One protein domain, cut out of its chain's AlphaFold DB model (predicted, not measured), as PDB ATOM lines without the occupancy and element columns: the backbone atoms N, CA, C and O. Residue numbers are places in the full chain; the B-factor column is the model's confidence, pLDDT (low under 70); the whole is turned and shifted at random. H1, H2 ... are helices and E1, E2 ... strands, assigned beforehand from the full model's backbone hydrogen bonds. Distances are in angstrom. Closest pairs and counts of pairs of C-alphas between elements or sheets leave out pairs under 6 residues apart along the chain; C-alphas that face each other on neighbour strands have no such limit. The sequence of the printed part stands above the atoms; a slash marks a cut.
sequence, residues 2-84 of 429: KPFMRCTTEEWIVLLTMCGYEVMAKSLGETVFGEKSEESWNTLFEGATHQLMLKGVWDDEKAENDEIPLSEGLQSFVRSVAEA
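AT A GLANCE: This is residues 2 to 84 of the 429 residues of an uncharacterized protein of Bacillus lehensis G1 (UniProt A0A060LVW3). A short helix, H1, sits in the middle: H2 folds back beside it as a helical hairpin, the long helix H3 crosses it on one side at nearly a right angle, and H5 packs on it from roughly the other side. The small helix H4 lies away from H1 and H2, and the short strand E1 leads into H1. The 83 printed residues hold one named strand and five named helices, in the order E1, H1, H2, H3, H4, H5, and the class is mostly helix. The whole is compact and rounded, with a radius of gyration of the C-alphas of 12.6 A and spans of 33 by 29 by 26 A.

HOW THE PARTS SIT: Start at H3, residues 38 to 54, which touches H1, residues 9 to 18, about perpendicular at 85 degrees; their closest C-alphas, of Ala 48 and Glu 11, are 5.0 A apart. H1 is the hub. It touches H2, residues 22 to 33, at a shallow tilt of 15 degrees, opposite ways, a hairpin whose closest C-alphas, Ile 13 and Ala 25, are 4.7 A apart. It also touches H5, residues 72 to 82, at 71 degrees, only just about perpendicular; the closest C-alphas, Leu 16 and Val 78, are 6.7 A apart. H4, residues 60 to 64, touches no helix. E1, residues 5 to 8, pairs with no named strand, is near H3, and meets H1 only through their link. In H1 to H5 every O i to N i+4 pair is within hydrogen-bond range.

IN THESE COORDINATES: Find C-alpha 38 at (39.808, 0.477, 38.669); from there H3 runs 24.4 A to C-alpha 54 at (25.988, -19.655, 37.947). H1 is 14.2 A long, H2 15.5 A, E1 10.4 A and H4 6.2 A. H5 runs 15.3 A to C-alpha 82 at (28.978, -6.966, 58.256).

THE WHOLE: The C-alphas farthest apart, of Lys 2 and Ser 37, are 36.0 A apart. The printed part has no cut and no long link. Its mean pLDDT is 87.7, and no printed residue is under 70.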
ATOM      1  N   LYS A   2      27.037 -29.564  55.202       70.38
ATOM      2  CA  LYS A   2      27.098 -28.599  54.089       70.38
ATOM      3  C   LYS A   2      27.027 -27.185  54.687       70.38
ATOM      4  O   LYS A   2      26.164 -27.000  55.547       70.38
ATOM      5  N   PRO A   3      27.898 -26.242  54.286       77.31
ATOM      6  CA  PRO A   3      27.869 -24.902  54.850       77.31
ATOM      7  C   PRO A   3      26.550 -24.193  54.523       77.31
ATOM      8  O   PRO A   3      25.974 -24.449  53.460       77.31
ATOM      9  N   PHE A   4      26.074 -23.319  55.419       86.56
ATOM     10  CA  PHE A   4      24.886 -22.493  55.154       86.56
ATOM     11  C   PHE A   4      25.125 -21.594  53.939       86.56
ATOM     12  O   PHE A   4      24.288 -21.526  53.040       86.56
ATOM     13  N   MET A   5      26.309 -20.987  53.872       91.12
ATOM     14  CA  MET A   5      26.780 -20.263  52.700       91.12
ATOM     15  C   MET A   5      28.256 -20.564  52.458       91.12
ATOM     16  O   MET A   5      29.042 -20.635  53.399       91.12
ATOM     17  N   ARG A   6      28.633 -20.736  51.189       94.00
ATOM     18  CA  ARG A   6      30.028 -20.871  50.766       94.00
ATOM     19  C   ARG A   6      30.282 -20.028  49.531       94.00
ATOM     20  O   ARG A   6      29.630 -20.226  48.501       94.00
ATOM     21  N   CYS A   7      31.252 -19.139  49.627       94.62
ATOM     22  CA  CYS A   7      31.655 -18.265  48.540       94.62
ATOM     23  C   CYS A   7      33.174 -18.093  48.500       94.62
ATOM     24  O   CYS A   7      33.889 -18.501  49.416       94.62
ATOM     25  N   THR A   8      33.677 -17.552  47.398       94.75
ATOM     26  CA  THR A   8      35.047 -17.056  47.323       94.75
ATOM     27  C   THR A   8      35.137 -15.682  47.990       94.75
ATOM     28  O   THR A   8      34.131 -14.999  48.192       94.75
ATOM     29  N   THR A   9      36.349 -15.241  48.312       91.38
ATOM     30  CA  THR A   9      36.597 -13.884  48.805       91.38
ATOM     31  C   THR A   9      36.144 -12.827  47.795       91.38
ATOM     32  O   THR A   9      35.586 -11.813  48.196       91.38
ATOM     33  N   GLU A  10      36.299 -13.078  46.493       93.44
ATOM     34  CA  GLU A  10      35.832 -12.176  45.429       93.44
ATOM     35  C   GLU A  10      34.304 -12.043  45.451       93.44
ATOM     36  O   GLU A  10      33.773 -10.936  45.484       93.44
ATOM     37  N   GLU A  11      33.591 -13.169  45.524       95.19
ATOM     38  CA  GLU A  11      32.131 -13.192  45.658       95.19
ATOM     39  C   GLU A  11      31.668 -12.505  46.947       95.19
ATOM     40  O   GLU A  11      30.683 -11.773  46.936       95.19
ATOM     41  N   TRP A  12      32.379 -12.697  48.061       94.69
ATOM     42  CA  TRP A  12      32.062 -12.020  49.317       94.69
ATOM     43  C   TRP A  12      32.223 -10.496  49.220       94.69
ATOM     44  O   TRP A  12      31.359  -9.762  49.695       94.69
ATOM     45  N   ILE A  13      33.278 -10.012  48.556       91.38
ATOM     46  CA  ILE A  13      33.482  -8.581  48.283       91.38
ATOM     47  C   ILE A  13      32.320  -8.027  47.449       91.38
ATOM     48  O   ILE A  13      31.784  -6.974  47.787       91.38
ATOM     49  N   VAL A  14      31.881  -8.744  46.409       92.81
ATOM     50  CA  VAL A  14      30.729  -8.335  45.582       92.81
ATOM     51  C   VAL A  14      29.456  -8.232  46.417       92.81
ATOM     52  O   VAL A  14      28.743  -7.235  46.329       92.81
ATOM     53  N   LEU A  15      29.188  -9.225  47.267       94.12
ATOM     54  CA  LEU A  15      28.008  -9.238  48.133       94.12
ATOM     55  C   LEU A  15      28.012  -8.084  49.140       94.12
ATOM     56  O   LEU A  15      26.973  -7.457  49.346       94.12
ATOM     57  N   LEU A  16      29.168  -7.775  49.738       90.25
ATOM     58  CA  LEU A  16      29.337  -6.617  50.617       90.25
ATOM     59  C   LEU A  16      29.071  -5.304  49.873       90.25
ATOM     60  O   LEU A  16      28.302  -4.478  50.365       90.25
ATOM     61  N   THR A  17      29.655  -5.130  48.684       89.50
ATOM     62  CA  THR A  17      29.449  -3.942  47.842       89.50
ATOM     63  C   THR A  17      27.976  -3.775  47.470       89.50
ATOM     64  O   THR A  17      27.417  -2.701  47.664       89.50
ATOM     65  N   MET A  18      27.304  -4.839  47.020       88.12
ATOM     66  CA  MET A  18      25.876  -4.804  46.668       88.12
ATOM     67  C   MET A  18      24.968  -4.468  47.853       88.12
ATOM     68  O   MET A  18      23.874  -3.948  47.659       88.12
ATOM     69  N   CYS A  19      25.410  -4.755  49.079       87.81
ATOM     70  CA  CYS A  19      24.670  -4.444  50.298       87.81
ATOM     71  C   CYS A  19      25.051  -3.089  50.927       87.81
ATOM     72  O   CYS A  19      24.571  -2.803  52.023       87.81
ATOM     73  N   GLY A  20      25.870  -2.262  50.262       83.69
ATOM     74  CA  GLY A  20      26.249  -0.924  50.739       83.69
ATOM     75  C   GLY A  20      27.383  -0.904  51.770       83.69
ATOM     76  O   GLY A  20      27.438  -0.007  52.609       83.69
ATOM     77  N   TYR A  21      28.263  -1.914  51.761       84.69
ATOM     78  CA  TYR A  21      29.454  -1.983  52.620       84.69
ATOM     79  C   TYR A  21      30.749  -1.841  51.809       84.69
ATOM     80  O   TYR A  21      31.697  -2.611  51.979       84.69
ATOM     81  N   GLU A  22      30.821  -0.844  50.927       80.94
ATOM     82  CA  GLU A  22      31.927  -0.641  49.981       80.94
ATOM     83  C   GLU A  22      33.264  -0.400  50.686       80.94
ATOM     84  O   GLU A  22      34.303  -0.870  50.227       80.94
ATOM     85  N   VAL A  23      33.257   0.289  51.831       77.12
ATOM     86  CA  VAL A  23      34.471   0.527  52.631       77.12
ATOM     87  C   VAL A  23      35.045  -0.794  53.154       77.12
ATOM     88  O   VAL A  23      36.252  -1.024  53.064       77.12
ATOM     89  N   MET A  24      34.183  -1.685  53.654       80.38
ATOM     90  CA  MET A  24      34.588  -3.010  54.133       80.38
ATOM     91  C   MET A  24      35.050  -3.896  52.973       80.38
ATOM     92  O   MET A  24      36.092  -4.543  53.075       80.38
ATOM     93  N   ALA A  25      34.307  -3.886  51.864       81.25
ATOM     94  CA  ALA A  25      34.633  -4.631  50.653       81.25
ATOM     95  C   ALA A  25      36.003  -4.218  50.094       81.25
ATOM     96  O   ALA A  25      36.842  -5.072  49.807       81.25
ATOM     97  N   LYS A  26      36.267  -2.908  50.026       80.44
ATOM     98  CA  LYS A  26      37.550  -2.351  49.595       80.44
ATOM     99  C   LYS A  26      38.685  -2.736  50.540       80.44
ATOM    100  O   LYS A  26      39.711  -3.213  50.071       80.44
ATOM    101  N   SER A  27      38.497  -2.577  51.853       76.38
ATOM    102  CA  SER A  27      39.521  -2.931  52.845       76.38
ATOM    103  C   SER A  27      39.898  -4.414  52.774       76.38
ATOM    104  O   SER A  27      41.083  -4.752  52.787       76.38
ATOM    105  N   LEU A  28      38.908  -5.302  52.637       79.75
ATOM    106  CA  LEU A  28      39.149  -6.730  52.437       79.75
ATOM    107  C   LEU A  28      39.859  -6.996  51.103       79.75
ATOM    108  O   LEU A  28      40.834  -7.745  51.062       79.75
ATOM    109  N   GLY A  29      39.393  -6.363  50.028       78.75
ATOM    110  CA  GLY A  29      39.965  -6.510  48.698       78.75
ATOM    111  C   GLY A  29      41.436  -6.103  48.633       78.75
ATOM    112  O   GLY A  29      42.251  -6.866  48.122       78.75
ATOM    113  N   GLU A  30      41.792  -4.940  49.175       80.00
ATOM    114  CA  GLU A  30      43.179  -4.459  49.212       80.00
ATOM    115  C   GLU A  30      44.072  -5.351  50.081       80.00
ATOM    116  O   GLU A  30      45.238  -5.555  49.751       80.00
ATOM    117  N   THR A  31      43.523  -5.937  51.152       72.81
ATOM    118  CA  THR A  31      44.261  -6.872  52.017       72.81
ATOM    119  C   THR A  31      44.630  -8.157  51.276       72.81
ATOM    120  O   THR A  31      45.756  -8.629  51.395       72.81
ATOM    121  N   VAL A  32      43.695  -8.721  50.505       77.12
ATOM    122  CA  VAL A  32      43.874 -10.035  49.863       77.12
ATOM    123  C   VAL A  32      44.537  -9.918  48.492       77.12
ATOM    124  O   VAL A  32      45.382 -10.735  48.129       77.12
ATOM    125  N   PHE A  33      44.177  -8.901  47.714       80.06
ATOM    126  CA  PHE A  33      44.597  -8.777  46.319       80.06
ATOM    127  C   PHE A  33      45.563  -7.615  46.055       80.06
ATOM    128  O   PHE A  33      46.000  -7.446  44.909       80.06
ATOM    129  N   GLY A  34      45.903  -6.841  47.089       80.38
ATOM    130  CA  GLY A  34      46.712  -5.630  46.988       80.38
ATOM    131  C   GLY A  34      45.962  -4.454  46.360       80.38
ATOM    132  O   GLY A  34      44.802  -4.554  45.954       80.38
ATOM    133  N   GLU A  35      46.653  -3.321  46.240       79.06
ATOM    134  CA  GLU A  35      46.146  -2.186  45.471       79.06
ATOM    135  C   GLU A  35      46.041  -2.560  43.983       79.06
ATOM    136  O   GLU A  35      46.992  -3.048  43.365       79.06
ATOM    137  N   LYS A  36      44.868  -2.321  43.394       77.06
ATOM    138  CA  LYS A  36      44.568  -2.600  41.985       77.06
ATOM    139  C   LYS A  36      44.025  -1.363  41.282       77.06
ATOM    140  O   LYS A  36      43.437  -0.485  41.912       77.06
ATOM    141  N   SER A  37      44.199  -1.315  39.960       82.50
ATOM    142  CA  SER A  37      43.539  -0.313  39.118       82.50
ATOM    143  C   SER A  37      42.022  -0.519  39.110       82.50
ATOM    144  O   SER A  37      41.538  -1.628  39.332       82.50
ATOM    145  N   GLU A  38      41.271   0.535  38.799       83.75
ATOM    146  CA  GLU A  38      39.808   0.477  38.669       83.75
ATOM    147  C   GLU A  38      39.356  -0.573  37.640       83.75
ATOM    148  O   GLU A  38      38.460  -1.364  37.909       83.75
ATOM    149  N   GLU A  39      40.042  -0.671  36.499       86.25
ATOM    150  CA  GLU A  39      39.782  -1.697  35.478       86.25
ATOM    151  C   GLU A  39      39.988  -3.125  36.012       86.25
ATOM    152  O   GLU A  39      39.189  -4.026  35.744       86.25
ATOM    153  N   SER A  40      41.034  -3.329  36.820       81.12
ATOM    154  CA  SER A  40      41.301  -4.626  37.449       81.12
ATOM    155  C   SER A  40      40.235  -4.974  38.489       81.12
ATOM    156  O   SER A  40      39.841  -6.134  38.588       81.12
ATOM    157  N   TRP A  41      39.752  -3.980  39.243       84.50
ATOM    158  CA  TRP A  41      38.627  -4.154  40.161       84.50
ATOM    159  C   TRP A  41      37.352  -4.530  39.412       84.50
ATOM    160  O   TRP A  41      36.724  -5.522  39.764       84.50
ATOM    161  N   ASN A  42      37.012  -3.808  38.342       86.69
ATOM    162  CA  ASN A  42      35.826  -4.089  37.532       86.69
ATOM    163  C   ASN A  42      35.854  -5.506  36.946       86.69
ATOM    164  O   ASN A  42      34.851  -6.208  37.005       86.69
ATOM    165  N   THR A  43      37.016  -5.962  36.471       89.25
ATOM    166  CA  THR A  43      37.186  -7.331  35.952       89.25
ATOM    167  C   THR A  43      36.938  -8.389  37.036       89.25
ATOM    168  O   THR A  43      36.281  -9.399  36.784       89.25
ATOM    169  N   LEU A  44      37.441  -8.163  38.255       86.62
ATOM    170  CA  LEU A  44      37.216  -9.053  39.400       86.62
ATOM    171  C   LEU A  44      35.732  -9.082  39.795       86.62
ATOM    172  O   LEU A  44      35.170 -10.160  39.988       86.62
ATOM    173  N   PHE A  45      35.087  -7.913  39.856       88.31
ATOM    174  CA  PHE A  45      33.657  -7.795  40.151       88.31
ATOM    175  C   PHE A  45      32.789  -8.504  39.107       88.31
ATOM    176  O   PHE A  45      31.861  -9.222  39.477       88.31
ATOM    177  N   GLU A  46      33.098  -8.350  37.819       90.88
ATOM    178  CA  GLU A  46      32.375  -9.009  36.728       90.88
ATOM    179  C   GLU A  46      32.525 -10.537  36.801       90.88
ATOM    180  O   GLU A  46      31.536 -11.271  36.756       90.88
ATOM    181  N   GLY A  47      33.753 -11.028  37.001       92.62
ATOM    182  CA  GLY A  47      34.025 -12.457  37.152       92.62
ATOM    183  C   GLY A  47      33.266 -13.082  38.325       92.62
ATOM    184  O   GLY A  47      32.606 -14.110  38.163       92.62
ATOM    185  N   ALA A  48      33.308 -12.443  39.494       93.12
ATOM    186  CA  ALA A  48      32.612 -12.920  40.683       93.12
ATOM    187  C   ALA A  48      31.081 -12.812  40.562       93.12
ATOM    188  O   ALA A  48      30.362 -13.701  41.015       93.12
ATOM    189  N   THR A  49      30.571 -11.788  39.875       91.81
ATOM    190  CA  THR A  49      29.139 -11.659  39.557       91.81
ATOM    191  C   THR A  49      28.652 -12.822  38.693       91.81
ATOM    192  O   THR A  49      27.660 -13.469  39.032       91.81
ATOM    193  N   HIS A  50      29.391 -13.178  37.636       93.31
ATOM    194  CA  HIS A  50      29.065 -14.351  36.821       93.31
ATOM    195  C   HIS A  50      29.094 -15.657  37.633       93.31
ATOM    196  O   HIS A  50      28.266 -16.541  37.408       93.31
ATOM    197  N   GLN A  51      29.998 -15.793  38.610       93.62
ATOM    198  CA  GLN A  51      29.999 -16.956  39.506       93.62
ATOM    199  C   GLN A  51      28.746 -17.006  40.393       93.62
ATOM    200  O   GLN A  51      28.145 -18.074  40.530       93.62
ATOM    201  N   LEU A  52      28.301 -15.867  40.933       92.06
ATOM    202  CA  LEU A  52      27.057 -15.776  41.708       92.06
ATOM    203  C   LEU A  52      25.823 -16.132  40.861       92.06
ATOM    204  O   LEU A  52      24.952 -16.869  41.333       92.06
ATOM    205  N   MET A  53      25.779 -15.691  39.599       92.31
ATOM    206  CA  MET A  53      24.738 -16.076  38.637       92.31
ATOM    207  C   MET A  53      24.719 -17.589  38.403       92.31
ATOM    208  O   MET A  53      23.677 -18.228  38.542       92.31
ATOM    209  N   LEU A  54      25.879 -18.203  38.141       92.56
ATOM    210  CA  LEU A  54      25.988 -19.655  37.947       92.56
ATOM    211  C   LEU A  54      25.574 -20.460  39.187       92.56
ATOM    212  O   LEU A  54      25.111 -21.594  39.064       92.56
ATOM    213  N   LYS A  55      25.726 -19.884  40.385       91.75
ATOM    214  CA  LYS A  55      25.279 -20.483  41.652       91.75
ATOM    215  C   LYS A  55      23.778 -20.318  41.912       91.75
ATOM    216  O   LYS A  55      23.295 -20.849  42.911       91.75
ATOM    217  N   GLY A  56      23.049 -19.612  41.043       89.81
ATOM    218  CA  GLY A  56      21.624 -19.325  41.211       89.81
ATOM    219  C   GLY A  56      21.334 -18.380  42.377       89.81
ATOM    220  O   GLY A  56      20.261 -18.449  42.969       89.81
ATOM    221  N   VAL A  57      22.314 -17.554  42.758       89.50
ATOM    222  CA  VAL A  57      22.175 -16.544  43.821       89.50
ATOM    223  C   VAL A  57      21.584 -15.240  43.274       89.50
ATOM    224  O   VAL A  57      20.981 -14.477  44.028       89.50
ATOM    225  N   TRP A  58      21.769 -15.005  41.977       90.44
ATOM    226  CA  TRP A  58      21.348 -13.804  41.270       90.44
ATOM    227  C   TRP A  58      19.854 -13.822  40.941       90.44
ATOM    228  O   TRP A  58      19.339 -14.833  40.466       90.44
ATOM    229  N   ASP A  59      19.183 -12.700  41.183       91.19
ATOM    230  CA  ASP A  59      17.773 -12.487  40.852       91.19
ATOM    231  C   ASP A  59      17.663 -11.577  39.617       91.19
ATOM    232  O   ASP A  59      17.873 -10.363  39.706       91.19
ATOM    233  N   ASP A  60      17.380 -12.181  38.458       88.81
ATOM    234  CA  ASP A  60      17.304 -11.483  37.168       88.81
ATOM    235  C   ASP A  60      16.159 -10.458  37.129       88.81
ATOM    236  O   ASP A  60      16.325  -9.378  36.565       88.81
ATOM    237  N   GLU A  61      15.019 -10.747  37.769       90.50
ATOM    238  CA  GLU A  61      13.867  -9.834  37.794       90.50
ATOM    239  C   GLU A  61      14.207  -8.568  38.586       90.50
ATOM    240  O   GLU A  61      13.904  -7.454  38.161       90.50
ATOM    241  N   LYS A  62      14.897  -8.719  39.719       90.19
ATOM    242  CA  LYS A  62      15.404  -7.569  40.477       90.19
ATOM    243  C   LYS A  62      16.455  -6.781  39.696       90.19
ATOM    244  O   LYS A  62      16.407  -5.553  39.703       90.19
ATOM    245  N   ALA A  63      17.365  -7.465  39.000       88.44
ATOM    246  CA  ALA A  63      18.385  -6.816  38.178       88.44
ATOM    247  C   ALA A  63      17.773  -5.959  37.055       88.44
ATOM    248  O   ALA A  63      18.224  -4.840  36.827       88.44
ATOM    249  N   GLU A  64      16.733  -6.458  36.378       89.62
ATOM    250  CA  GLU A  64      16.022  -5.726  35.318       89.62
ATOM    251  C   GLU A  64      15.283  -4.479  35.833       89.62
ATOM    252  O   GLU A  64      15.056  -3.540  35.068       89.62
ATOM    253  N   ASN A  65      14.932  -4.454  37.121       90.81
ATOM    254  CA  ASN A  65      14.233  -3.348  37.778       90.81
ATOM    255  C   ASN A  65      15.176  -2.347  38.482       90.81
ATOM    256  O   ASN A  65      14.701  -1.529  39.271       90.81
ATOM    257  N   ASP A  66      16.488  -2.393  38.214       84.94
ATOM    258  CA  ASP A  66      17.520  -1.585  38.893       84.94
ATOM    259  C   ASP A  66      17.536  -1.773  40.433       84.94
ATOM    260  O   ASP A  66      17.928  -0.879  41.192       84.94
ATOM    261  N   GLU A  67      17.119  -2.946  40.924       89.75
ATOM    262  CA  GLU A  67      17.181  -3.328  42.338       89.75
ATOM    263  C   GLU A  67      18.442  -4.153  42.656       89.75
ATOM    264  O   GLU A  67      19.122  -4.671  41.770       89.75
ATOM    265  N   ILE A  68      18.755  -4.327  43.950       90.31
ATOM    266  CA  ILE A  68      19.836  -5.226  44.383       90.31
ATOM    267  C   ILE A  68      19.457  -6.668  43.987       90.31
ATOM    268  O   ILE A  68      18.485  -7.197  44.539       90.31
ATOM    269  N   PRO A  69      20.229  -7.347  43.117       91.94
ATOM    270  CA  PRO A  69      19.852  -8.615  42.486       91.94
ATOM    271  C   PRO A  69      20.134  -9.827  43.386       91.94
ATOM    272  O   PRO A  69      20.706 -10.834  42.975       91.94
ATOM    273  N   LEU A  70      19.757  -9.704  44.659       93.69
ATOM    274  CA  LEU A  70      19.927 -10.698  45.709       93.69
ATOM    275  C   LEU A  70      18.600 -10.868  46.458       93.69
ATOM    276  O   LEU A  70      17.869  -9.899  46.708       93.69
ATOM    277  N   SER A  71      18.318 -12.094  46.902       92.88
ATOM    278  CA  SER A  71      17.164 -12.349  47.774       92.88
ATOM    279  C   SER A  71      17.234 -11.523  49.068       92.88
ATOM    280  O   SER A  71      18.315 -11.307  49.620       92.88
ATOM    281  N   GLU A  72      16.077 -11.117  49.601       91.31
ATOM    282  CA  GLU A  72      15.991 -10.372  50.873       91.31
ATOM    283  C   GLU A  72      16.702 -11.099  52.024       91.31
ATOM    284  O   GLU A  72      17.384 -10.486  52.844       91.31
ATOM    285  N   GLY A  73      16.583 -12.431  52.065       90.94
ATOM    286  CA  GLY A  73      17.237 -13.258  53.077       90.94
ATOM    287  C   GLY A  73      18.762 -13.189  53.000       90.94
ATOM    288  O   GLY A  73      19.420 -13.065  54.033       90.94
ATOM    289  N   LEU A  74      19.330 -13.212  51.790       92.69
ATOM    290  CA  LEU A  74      20.774 -13.084  51.605       92.69
ATOM    291  C   LEU A  74      21.260 -11.673  51.941       92.69
ATOM    292  O   LEU A  74      22.260 -11.538  52.641       92.69
ATOM    293  N   GLN A  75      20.539 -10.631  51.520       92.31
ATOM    294  CA  GLN A  75      20.876  -9.254  51.894       92.31
ATOM    295  C   GLN A  75      20.864  -9.073  53.416       92.31
ATOM    296  O   GLN A  75      21.804  -8.526  53.988       92.31
ATOM    297  N   SER A  76      19.830  -9.581  54.095       90.94
ATOM    298  CA  SER A  76      19.731  -9.540  55.557       90.94
ATOM    299  C   SER A  76      20.881 -10.293  56.235       90.94
ATOM    300  O   SER A  76      21.447  -9.797  57.212       90.94
ATOM    301  N   PHE A  77      21.277 -11.448  55.694       92.56
ATOM    302  CA  PHE A  77      22.423 -12.207  56.185       92.56
ATOM    303  C   PHE A  77      23.743 -11.434  56.028       92.56
ATOM    304  O   PHE A  77      24.479 -11.297  57.005       92.56
ATOM    305  N   VAL A  78      24.019 -10.881  54.840       92.25
ATOM    306  CA  VAL A  78      25.230 -10.085  54.570       92.25
ATOM    307  C   VAL A  78      25.318  -8.902  55.535       92.25
ATOM    308  O   VAL A  78      26.348  -8.732  56.187       92.25
ATOM    309  N   ARG A  79      24.224  -8.144  55.693       90.69
ATOM    310  CA  ARG A  79      24.143  -7.020  56.642       90.69
ATOM    311  C   ARG A  79      24.436  -7.465  58.071       90.69
ATOM    312  O   ARG A  79      25.272  -6.873  58.741       90.69
ATOM    313  N   SER A  80      23.826  -8.566  58.509       90.50
ATOM    314  CA  SER A  80      24.022  -9.105  59.861       90.50
ATOM    315  C   SER A  80      25.484  -9.478  60.140       90.50
ATOM    316  O   SER A  80      25.997  -9.226  61.228       90.50
ATOM    317  N   VAL A  81      26.178 -10.061  59.157       90.62
ATOM    318  CA  VAL A  81      27.601 -10.420  59.265       90.62
ATOM    319  C   VAL A  81      28.505  -9.183  59.250       90.62
ATOM    320  O   VAL A  81      29.464  -9.131  60.027       90.62
ATOM    321  N   ALA A  82      28.214  -8.207  58.385       86.19
ATOM    322  CA  ALA A  82      28.978  -6.966  58.256       86.19
ATOM    323  C   ALA A  82      28.828  -6.059  59.490       86.19
ATOM    324  O   ALA A  82      29.795  -5.454  59.944       86.19
ATOM    325  N   GLU A  83      27.638  -6.013  60.086       85.88
ATOM    326  CA  GLU A  83      27.321  -5.173  61.249       85.88
ATOM    327  C   GLU A  83      27.586  -5.858  62.596       85.88
ATOM    328  O   GLU A  83      27.272  -5.302  63.655       85.88
ATOM    329  N   ALA A  84      28.158  -7.066  62.583       86.38
ATOM    330  CA  ALA A  84      28.445  -7.830  63.789       86.38
ATOM    331  C   ALA A  84      29.350  -7.035  64.745       86.38
ATOM    332  O   ALA A  84      30.530  -6.810  64.484       86.38
TER     333      ALA A  84